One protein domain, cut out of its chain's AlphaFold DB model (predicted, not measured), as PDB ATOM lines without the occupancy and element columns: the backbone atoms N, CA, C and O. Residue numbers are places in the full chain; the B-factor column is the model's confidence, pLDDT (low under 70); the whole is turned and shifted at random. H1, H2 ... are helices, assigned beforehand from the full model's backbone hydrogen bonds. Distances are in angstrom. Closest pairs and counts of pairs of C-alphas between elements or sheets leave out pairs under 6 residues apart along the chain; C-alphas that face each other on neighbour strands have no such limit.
ATOM      1  N   TYR A   2     102.191 147.793 142.785       74.75
ATOM      2  CA  TYR A   2     101.128 147.226 143.643       74.75
ATOM      3  C   TYR A   2     100.319 148.241 144.471       74.75
ATOM      4  O   TYR A   2      99.096 148.158 144.504       74.75
ATOM      5  N   GLN A   3     100.970 149.231 145.090       84.19
ATOM      6  CA  GLN A   3     100.273 150.241 145.902       84.19
ATOM      7  C   GLN A   3      99.306 151.105 145.074       84.19
ATOM      8  O   GLN A   3      98.196 151.396 145.511       84.19
ATOM      9  N   LEU A   4      99.700 151.447 143.846       85.00
ATOM     10  CA  LEU A   4      98.880 152.218 142.913       85.00
ATOM     11  C   LEU A   4      97.676 151.397 142.425       85.00
ATOM     12  O   LEU A   4      96.561 151.907 142.350       85.00
ATOM     13  N   ASN A   5      97.891 150.106 142.156       85.31
ATOM     14  CA  ASN A   5      96.827 149.192 141.754       85.31
ATOM     15  C   ASN A   5      95.801 148.975 142.882       85.31
ATOM     16  O   ASN A   5      94.600 148.976 142.634       85.31
ATOM     17  N   ASN A   6      96.260 148.862 144.130       89.25
ATOM     18  CA  ASN A   6      95.376 148.737 145.291       89.25
ATOM     19  C   ASN A   6      94.513 149.992 145.479       89.25
ATOM     20  O   ASN A   6      93.304 149.880 145.677       89.25
ATOM     21  N   LEU A   7      95.107 151.180 145.351       88.06
ATOM     22  CA  LEU A   7      94.373 152.442 145.430       88.06
ATOM     23  C   LEU A   7      93.300 152.547 144.336       88.06
ATOM     24  O   LEU A   7      92.159 152.907 144.625       88.06
ATOM     25  N   LEU A   8      93.635 152.184 143.095       87.69
ATOM     26  CA  LEU A   8      92.667 152.153 141.998       87.69
ATOM     27  C   LEU A   8      91.493 151.212 142.284       87.69
ATOM     28  O   LEU A   8      90.346 151.565 142.003       87.69
ATOM     29  N   GLN A   9      91.761 150.035 142.848       88.25
ATOM     30  CA  GLN A   9      90.710 149.081 143.198       88.25
ATOM     31  C   GLN A   9      89.790 149.614 144.303       88.25
ATOM     32  O   GLN A   9      88.572 149.521 144.166       88.25
ATOM     33  N   VAL A  10      90.341 150.248 145.345       91.31
ATOM     34  CA  VAL A  10      89.545 150.872 146.417       91.31
ATOM     35  C   VAL A  10      88.662 151.992 145.870       91.31
ATOM     36  O   VAL A  10      87.470 152.048 146.162       91.31
ATOM     37  N   LEU A  11      89.214 152.875 145.040       89.69
ATOM     38  CA  LEU A  11      88.458 153.999 144.493       89.69
ATOM     39  C   LEU A  11      87.355 153.549 143.517       89.69
ATOM     40  O   LEU A  11      86.274 154.142 143.512       89.69
ATOM     41  N   ARG A  12      87.586 152.469 142.754       89.31
ATOM     42  CA  ARG A  12      86.545 151.814 141.943       89.31
ATOM     43  C   ARG A  12      85.450 151.193 142.809       89.31
ATOM     44  O   ARG A  12      84.278 151.363 142.488       89.31
ATOM     45  N   ALA A  13      85.805 150.525 143.910       90.94
ATOM     46  CA  ALA A  13      84.832 149.963 144.853       90.94
ATOM     47  C   ALA A  13      83.960 151.047 145.517       90.94
ATOM     48  O   ALA A  13      82.797 150.808 145.822       90.94
ATOM     49  N   LEU A  14      84.493 152.263 145.668       92.62
ATOM     50  CA  LEU A  14      83.762 153.448 146.127       92.62
ATOM     51  C   LEU A  14      82.904 154.113 145.026       92.62
ATOM     52  O   LEU A  14      82.388 155.211 145.236       92.62
ATOM     53  N   GLY A  15      82.772 153.492 143.849       90.31
ATOM     54  CA  GLY A  15      81.933 153.973 142.746       90.31
ATOM     55  C   GLY A  15      82.485 155.192 142.002       90.31
ATOM     56  O   GLY A  15      81.759 155.825 141.238       90.31
ATOM     57  N   LYS A  16      83.758 155.554 142.206       86.25
ATOM     58  CA  LYS A  16      84.388 156.676 141.499       86.25
ATOM     59  C   LYS A  16      84.966 156.181 140.172       86.25
ATOM     60  O   LYS A  16      85.807 155.285 140.147       86.25
ATOM     61  N   GLY A  17      84.535 156.776 139.061       81.19
ATOM     62  CA  GLY A  17      85.165 156.573 137.757       81.19
ATOM     63  C   GLY A  17      86.480 157.341 137.695       81.19
ATOM     64  O   GLY A  17      86.472 158.565 137.800       81.19
ATOM     65  N   LEU A  18      87.606 156.641 137.547       80.38
ATOM     66  CA  LEU A  18      88.920 157.271 137.409       80.38
ATOM     67  C   LEU A  18      89.600 156.835 136.120       80.38
ATOM     68  O   LEU A  18      89.574 155.656 135.759       80.38
ATOM     69  N   ALA A  19      90.265 157.797 135.491       79.81
ATOM     70  CA  ALA A  19      91.253 157.566 134.455       79.81
ATOM     71  C   ALA A  19      92.647 157.762 135.059       79.81
ATOM     72  O   ALA A  19      92.876 158.682 135.843       79.81
ATOM     73  N   MET A  20      93.572 156.880 134.697       81.38
ATOM     74  CA  MET A  20      94.987 157.029 135.009       81.38
ATOM     75  C   MET A  20      95.704 157.419 133.729       81.38
ATOM     76  O   MET A  20      95.561 156.738 132.716       81.38
ATOM     77  N   GLN A  21      96.483 158.491 133.789       85.44
ATOM     78  CA  GLN A  21      97.324 158.924 132.685       85.44
ATOM     79  C   GLN A  21      98.767 158.997 133.164       85.44
ATOM     80  O   GLN A  21      99.057 159.599 134.197       85.44
ATOM     81  N   PHE A  22      99.666 158.374 132.409       83.75
ATOM     82  CA  PHE A  22     101.095 158.555 132.606       83.75
ATOM     83  C   PHE A  22     101.521 159.838 131.903       83.75
ATOM     84  O   PHE A  22     101.242 160.029 130.719       83.75
ATOM     85  N   LEU A  23     102.171 160.724 132.654       87.62
ATOM     86  CA  LEU A  23     102.836 161.890 132.097       87.62
ATOM     87  C   LEU A  23     104.277 161.497 131.794       87.62
ATOM     88  O   LEU A  23     105.005 161.045 132.676       87.62
ATOM     89  N   PHE A  24     104.643 161.643 130.530       86.75
ATOM     90  CA  PHE A  24     105.977 161.364 130.027       86.75
ATOM     91  C   PHE A  24     106.805 162.645 130.034       86.75
ATOM     92  O   PHE A  24     106.270 163.731 129.809       86.75
ATOM     93  N   ASP A  25     108.098 162.522 130.313       84.50
ATOM     94  CA  ASP A  25     109.011 163.664 130.399       84.50
ATOM     95  C   ASP A  25     109.438 164.157 129.012       84.50
ATOM     96  O   ASP A  25     109.774 165.331 128.845       84.50
ATOM     97  N   ARG A  26     109.385 163.280 127.999       84.44
ATOM     98  CA  ARG A  26     109.776 163.598 126.623       84.44
ATOM     99  C   ARG A  26     108.634 163.489 125.623       84.44
ATOM    100  O   ARG A  26     107.790 162.590 125.672       84.44
ATOM    101  N   ALA A  27     108.674 164.383 124.635       87.12
ATOM    102  CA  ALA A  27     107.827 164.286 123.456       87.12
ATOM    103  C   ALA A  27     108.072 162.948 122.746       87.12
ATOM    104  O   ALA A  27     109.212 162.512 122.588       87.12
ATOM    105  N   ASN A  28     106.985 162.306 122.320       89.94
ATOM    106  CA  ASN A  28     107.010 161.030 121.608       89.94
ATOM    107  C   ASN A  28     107.694 159.868 122.363       89.94
ATOM    108  O   ASN A  28     108.084 158.887 121.737       89.94
ATOM    109  N   GLN A  29     107.830 159.932 123.692       88.81
ATOM    110  CA  GLN A  29     108.420 158.832 124.463       88.81
ATOM    111  C   GLN A  29     107.627 157.533 124.303       88.81
ATOM    112  O   GLN A  29     108.202 156.497 123.983       88.81
ATOM    113  N   LEU A  30     106.303 157.605 124.466       90.75
ATOM    114  CA  LEU A  30     105.435 156.448 124.265       90.75
ATOM    115  C   LEU A  30     105.480 155.960 122.812       90.75
ATOM    116  O   LEU A  30     105.617 154.768 122.584       90.75
ATOM    117  N   GLY A  31     105.469 156.875 121.838       91.38
ATOM    118  CA  GLY A  31     105.558 156.505 120.426       91.38
ATOM    119  C   GLY A  31     106.884 155.827 120.066       91.38
ATOM    120  O   GLY A  31     106.896 154.890 119.274       91.38
ATOM    121  N   ALA A  32     108.001 156.227 120.680       91.62
ATOM    122  CA  ALA A  32     109.274 155.527 120.520       91.62
ATOM    123  C   ALA A  32     109.204 154.091 121.072       91.62
ATOM    124  O   ALA A  32     109.690 153.158 120.435       91.62
ATOM    125  N   TRP A  33     108.556 153.889 122.222       91.50
ATOM    126  CA  TRP A  33     108.336 152.549 122.775       91.50
ATOM    127  C   TRP A  33     107.404 151.706 121.908       91.50
ATOM    128  O   TRP A  33     107.694 150.537 121.659       91.50
ATOM    129  N   ASP A  34     106.341 152.308 121.379       92.94
ATOM    130  CA  ASP A  34     105.412 151.650 120.459       92.94
ATOM    131  C   ASP A  34     106.107 151.218 119.162       92.94
ATOM    132  O   ASP A  34     105.753 150.192 118.587       92.94
ATOM    133  N   MET A  35     107.140 151.944 118.728       93.38
ATOM    134  CA  MET A  35     107.971 151.581 117.574       93.38
ATOM    135  C   MET A  35     109.075 150.564 117.900       93.38
ATOM    136  O   MET A  35     109.874 150.235 117.029       93.38
ATOM    137  N   GLY A  36     109.123 150.033 119.125       91.25
ATOM    138  CA  GLY A  36     110.103 149.020 119.514       91.25
ATOM    139  C   GLY A  36     111.498 149.580 119.794       91.25
ATOM    140  O   GLY A  36     112.478 148.849 119.697       91.25
ATOM    141  N   VAL A  37     111.623 150.861 120.172       91.12
ATOM    142  CA  VAL A  37     112.889 151.442 120.670       91.12
ATOM    143  C   VAL A  37     113.124 150.986 122.120       91.12
ATOM    144  O   VAL A  37     113.208 151.781 123.057       91.12
ATOM    145  N   LEU A  38     113.141 149.667 122.312       91.62
ATOM    146  CA  LEU A  38     113.294 148.960 123.575       91.62
ATOM    147  C   LEU A  38     114.104 147.678 123.323       91.62
ATOM    148  O   LEU A  38     113.795 146.954 122.380       91.62
ATOM    149  N   PRO A  39     115.080 147.323 124.178       90.56
ATOM    150  CA  PRO A  39     115.972 146.190 123.904       90.56
ATOM    151  C   PRO A  39     115.273 144.824 123.807       90.56
ATOM    152  O   PRO A  39     115.801 143.904 123.189       90.56
ATOM    153  N   ALA A  40     114.098 144.684 124.428       92.06
ATOM    154  CA  ALA A  40     113.362 143.424 124.540       92.06
ATOM    155  C   ALA A  40     111.956 143.465 123.914       92.06
ATOM    156  O   ALA A  40     111.182 142.520 124.098       92.06
ATOM    157  N   ALA A  41     111.594 144.541 123.208       93.38
ATOM    158  CA  ALA A  41     110.263 144.686 122.625       93.38
ATOM    159  C   ALA A  41     110.317 145.105 121.155       93.38
ATOM    160  O   ALA A  41     111.006 146.039 120.765       93.38
ATOM    161  N   LEU A  42     109.530 144.399 120.358       93.12
ATOM    162  CA  LEU A  42     109.236 144.666 118.962       93.12
ATOM    163  C   LEU A  42     108.126 145.729 118.844       93.12
ATOM    164  O   LEU A  42     107.362 145.927 119.801       93.12
ATOM    165  N   PRO A  43     107.975 146.361 117.662       93.06
ATOM    166  CA  PRO A  43     106.884 147.291 117.394       93.06
ATOM    167  C   PRO A  43     105.509 146.751 117.821       93.06
ATOM    168  O   PRO A  43     105.175 145.579 117.600       93.06
ATOM    169  N   GLY A  44     104.712 147.618 118.443       92.88
ATOM    170  CA  GLY A  44     103.435 147.285 119.073       92.88
ATOM    171  C   GLY A  44     103.566 146.708 120.486       92.88
ATOM    172  O   GLY A  44     102.687 145.958 120.905       92.88
ATOM    173  N   LEU A  45     104.665 147.009 121.194       90.12
ATOM    174  CA  LEU A  45     104.954 146.520 122.553       90.12
ATOM    175  C   LEU A  45     104.929 144.984 122.663       90.12
ATOM    176  O   LEU A  45     104.564 144.411 123.693       90.12
ATOM    177  N   ARG A  46     105.301 144.291 121.582       92.62
ATOM    178  CA  ARG A  46     105.316 142.825 121.528       92.62
ATOM    179  C   ARG A  46     106.658 142.338 122.055       92.62
ATOM    180  O   ARG A  46     107.691 142.817 121.613       92.62
ATOM    181  N   ALA A  47     106.675 141.371 122.964       92.25
ATOM    182  CA  ALA A  47     107.938 140.836 123.472       92.25
ATOM    183  C   ALA A  47     108.785 140.216 122.343       92.25
ATOM    184  O   ALA A  47     108.255 139.467 121.522       92.25
ATOM    185  N   LEU A  48     110.097 140.469 122.342       92.25
ATOM    186  CA  LEU A  48     111.049 139.869 121.394       92.25
ATOM    187  C   LEU A  48     111.064 138.331 121.473       92.25
ATOM    188  O   LEU A  48     111.186 137.641 120.460       92.25
ATOM    189  N   ALA A  49     110.842 137.807 122.681       91.31
ATOM    190  CA  ALA A  49     110.713 136.379 122.964       91.31
ATOM    191  C   ALA A  49     109.448 135.733 122.363       91.31
ATOM    192  O   ALA A  49     109.299 134.517 122.412       91.31
ATOM    193  N   ASN A  50     108.509 136.513 121.814       92.38
ATOM    194  CA  ASN A  50     107.344 135.965 121.128       92.38
ATOM    195  C   ASN A  50     107.708 135.597 119.681       92.38
ATOM    196  O   ASN A  50     107.721 136.450 118.792       92.38
ATOM    197  N   ASP A  51     107.931 134.307 119.440       93.12
ATOM    198  CA  ASP A  51     108.327 133.775 118.131       93.12
ATOM    199  C   ASP A  51     107.326 134.103 117.017       93.12
ATOM    200  O   ASP A  51     107.724 134.458 115.910       93.12
ATOM    201  N   ALA A  52     106.019 134.069 117.301       93.56
ATOM    202  CA  ALA A  52     105.000 134.421 116.313       93.56
ATOM    203  C   ALA A  52     105.052 135.915 115.943       93.56
ATOM    204  O   ALA A  52     104.785 136.299 114.798       93.56
ATOM    205  N   ALA A  53     105.401 136.773 116.907       92.50
ATOM    206  CA  ALA A  53     105.612 138.193 116.658       92.50
ATOM    207  C   ALA A  53     106.836 138.455 115.799       92.50
ATOM    208  O   ALA A  53     106.740 139.194 114.815       92.50
ATOM    209  N   ARG A  54     107.935 137.789 116.136       94.50
ATOM    210  CA  ARG A  54     109.194 137.871 115.412       94.50
ATOM    211  C   ARG A  54     109.046 137.369 113.975       94.50
ATOM    212  O   ARG A  54     109.239 138.155 113.058       94.50
ATOM    213  N   ALA A  55     108.498 136.170 113.771       94.25
ATOM    214  CA  ALA A  55     108.253 135.586 112.447       94.25
ATOM    215  C   ALA A  55     107.315 136.420 111.551       94.25
ATOM    216  O   ALA A  55     107.320 136.299 110.324       94.25
ATOM    217  N   THR A  56     106.452 137.252 112.138       94.19
ATOM    218  CA  THR A  56     105.624 138.188 111.365       94.19
ATOM    219  C   THR A  56     106.461 139.346 110.824       94.19
ATOM    220  O   THR A  56     106.307 139.709 109.661       94.19
ATOM    221  N   LEU A  57     107.351 139.902 111.649       93.62
ATOM    222  CA  LEU A  57     108.234 140.999 111.258       93.62
ATOM    223  C   LEU A  57     109.366 140.534 110.346       93.62
ATOM    224  O   LEU A  57     109.638 141.207 109.366       93.62
ATOM    225  N   GLU A  58     109.946 139.359 110.587       95.62
ATOM    226  CA  GLU A  58     110.975 138.775 109.717       95.62
ATOM    227  C   GLU A  58     110.467 138.596 108.283       95.62
ATOM    228  O   GLU A  58     111.146 138.959 107.326       95.62
ATOM    229  N   ARG A  59     109.222 138.126 108.118       94.88
ATOM    230  CA  ARG A  59     108.572 138.043 106.800       94.88
ATOM    231  C   ARG A  59     108.318 139.412 106.175       94.88
ATOM    232  O   ARG A  59     108.429 139.544 104.962       94.88
ATOM    233  N   ALA A  60     107.940 140.403 106.978       94.38
ATOM    234  CA  ALA A  60     107.648 141.748 106.489       94.38
ATOM    235  C   ALA A  60     108.918 142.528 106.107       94.38
ATOM    236  O   ALA A  60     108.896 143.299 105.152       94.38
ATOM    237  N   TRP A  61     110.012 142.336 106.845       94.25
ATOM    238  CA  TRP A  61     111.287 143.030 106.649       94.25
ATOM    239  C   TRP A  61     112.272 142.258 105.768       94.25
ATOM    240  O   TRP A  61     113.225 142.850 105.272       94.25
ATOM    241  N   GLY A  62     112.050 140.958 105.552       94.94
ATOM    242  CA  GLY A  62     112.952 140.106 104.777       94.94
ATOM    243  C   GLY A  62     114.307 139.880 105.453       94.94
ATOM    244  O   GLY A  62     115.292 139.636 104.764       94.94
TER     245      GLY A  62
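Overview. This is residues 2 to 62 of the 114 residues of an uncharacterized protein of Mesorhizobium amorphae CCBAU 01583 (UniProt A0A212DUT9). Three separate helices are strung along an open chain in a wide V, with H1 at one far end, H3 at the other, and the turn of the V at residues 23 to 28; no two helices touch, and they share no core. A long stretch with no named element, residues 14 to 28, leads from H1 to H2, and between H2 and H3 the chain folds back in a small loop closed by a short antiparallel pairing of residues 41 to 42 with residues 46 to 47. The printed part has 61 residues with three named helices in the order H1, H2, H3 and no named strand; its class is all helix, though under half of the residues, 29 of 61, are in named elements. It is extended, with a radius of gyration of the C-alphas of 17.0 A and spans of 52 by 27 by 18 A.

Arrangement. The longest helix by residues is H1, residues 2 to 13, and its residues 2 to 7 and 9 to 13 stand free. It is apart from H2, residues 29 to 34, and from H3, residues 51 to 61. H2 and H3 are apart too. In H1, H2 and H3 every O i to N i+4 pair is within hydrogen-bond range.

Along the chain. H1 begins at C-alpha 2 at (101.128, 147.226, 143.643) and measures 16.6 A from first to last C-alpha. H2 measures 8.8 A, beginning at C-alpha 29 at (108.420, 158.832, 124.463). H3 measures 15.0 A and ends at C-alpha 61 at (111.287, 143.030, 106.649).

Size, cuts and confidence. The two C-alphas farthest apart, those of Leu 14 and Gly 62, are 52.3 A apart. The printed part has no cut. The links from H1 to H2, 15 residues, and from H2 to H3, 16 residues, are long. The mean pLDDT of the printed part of this model is 89.8, and no printed residue is under 70.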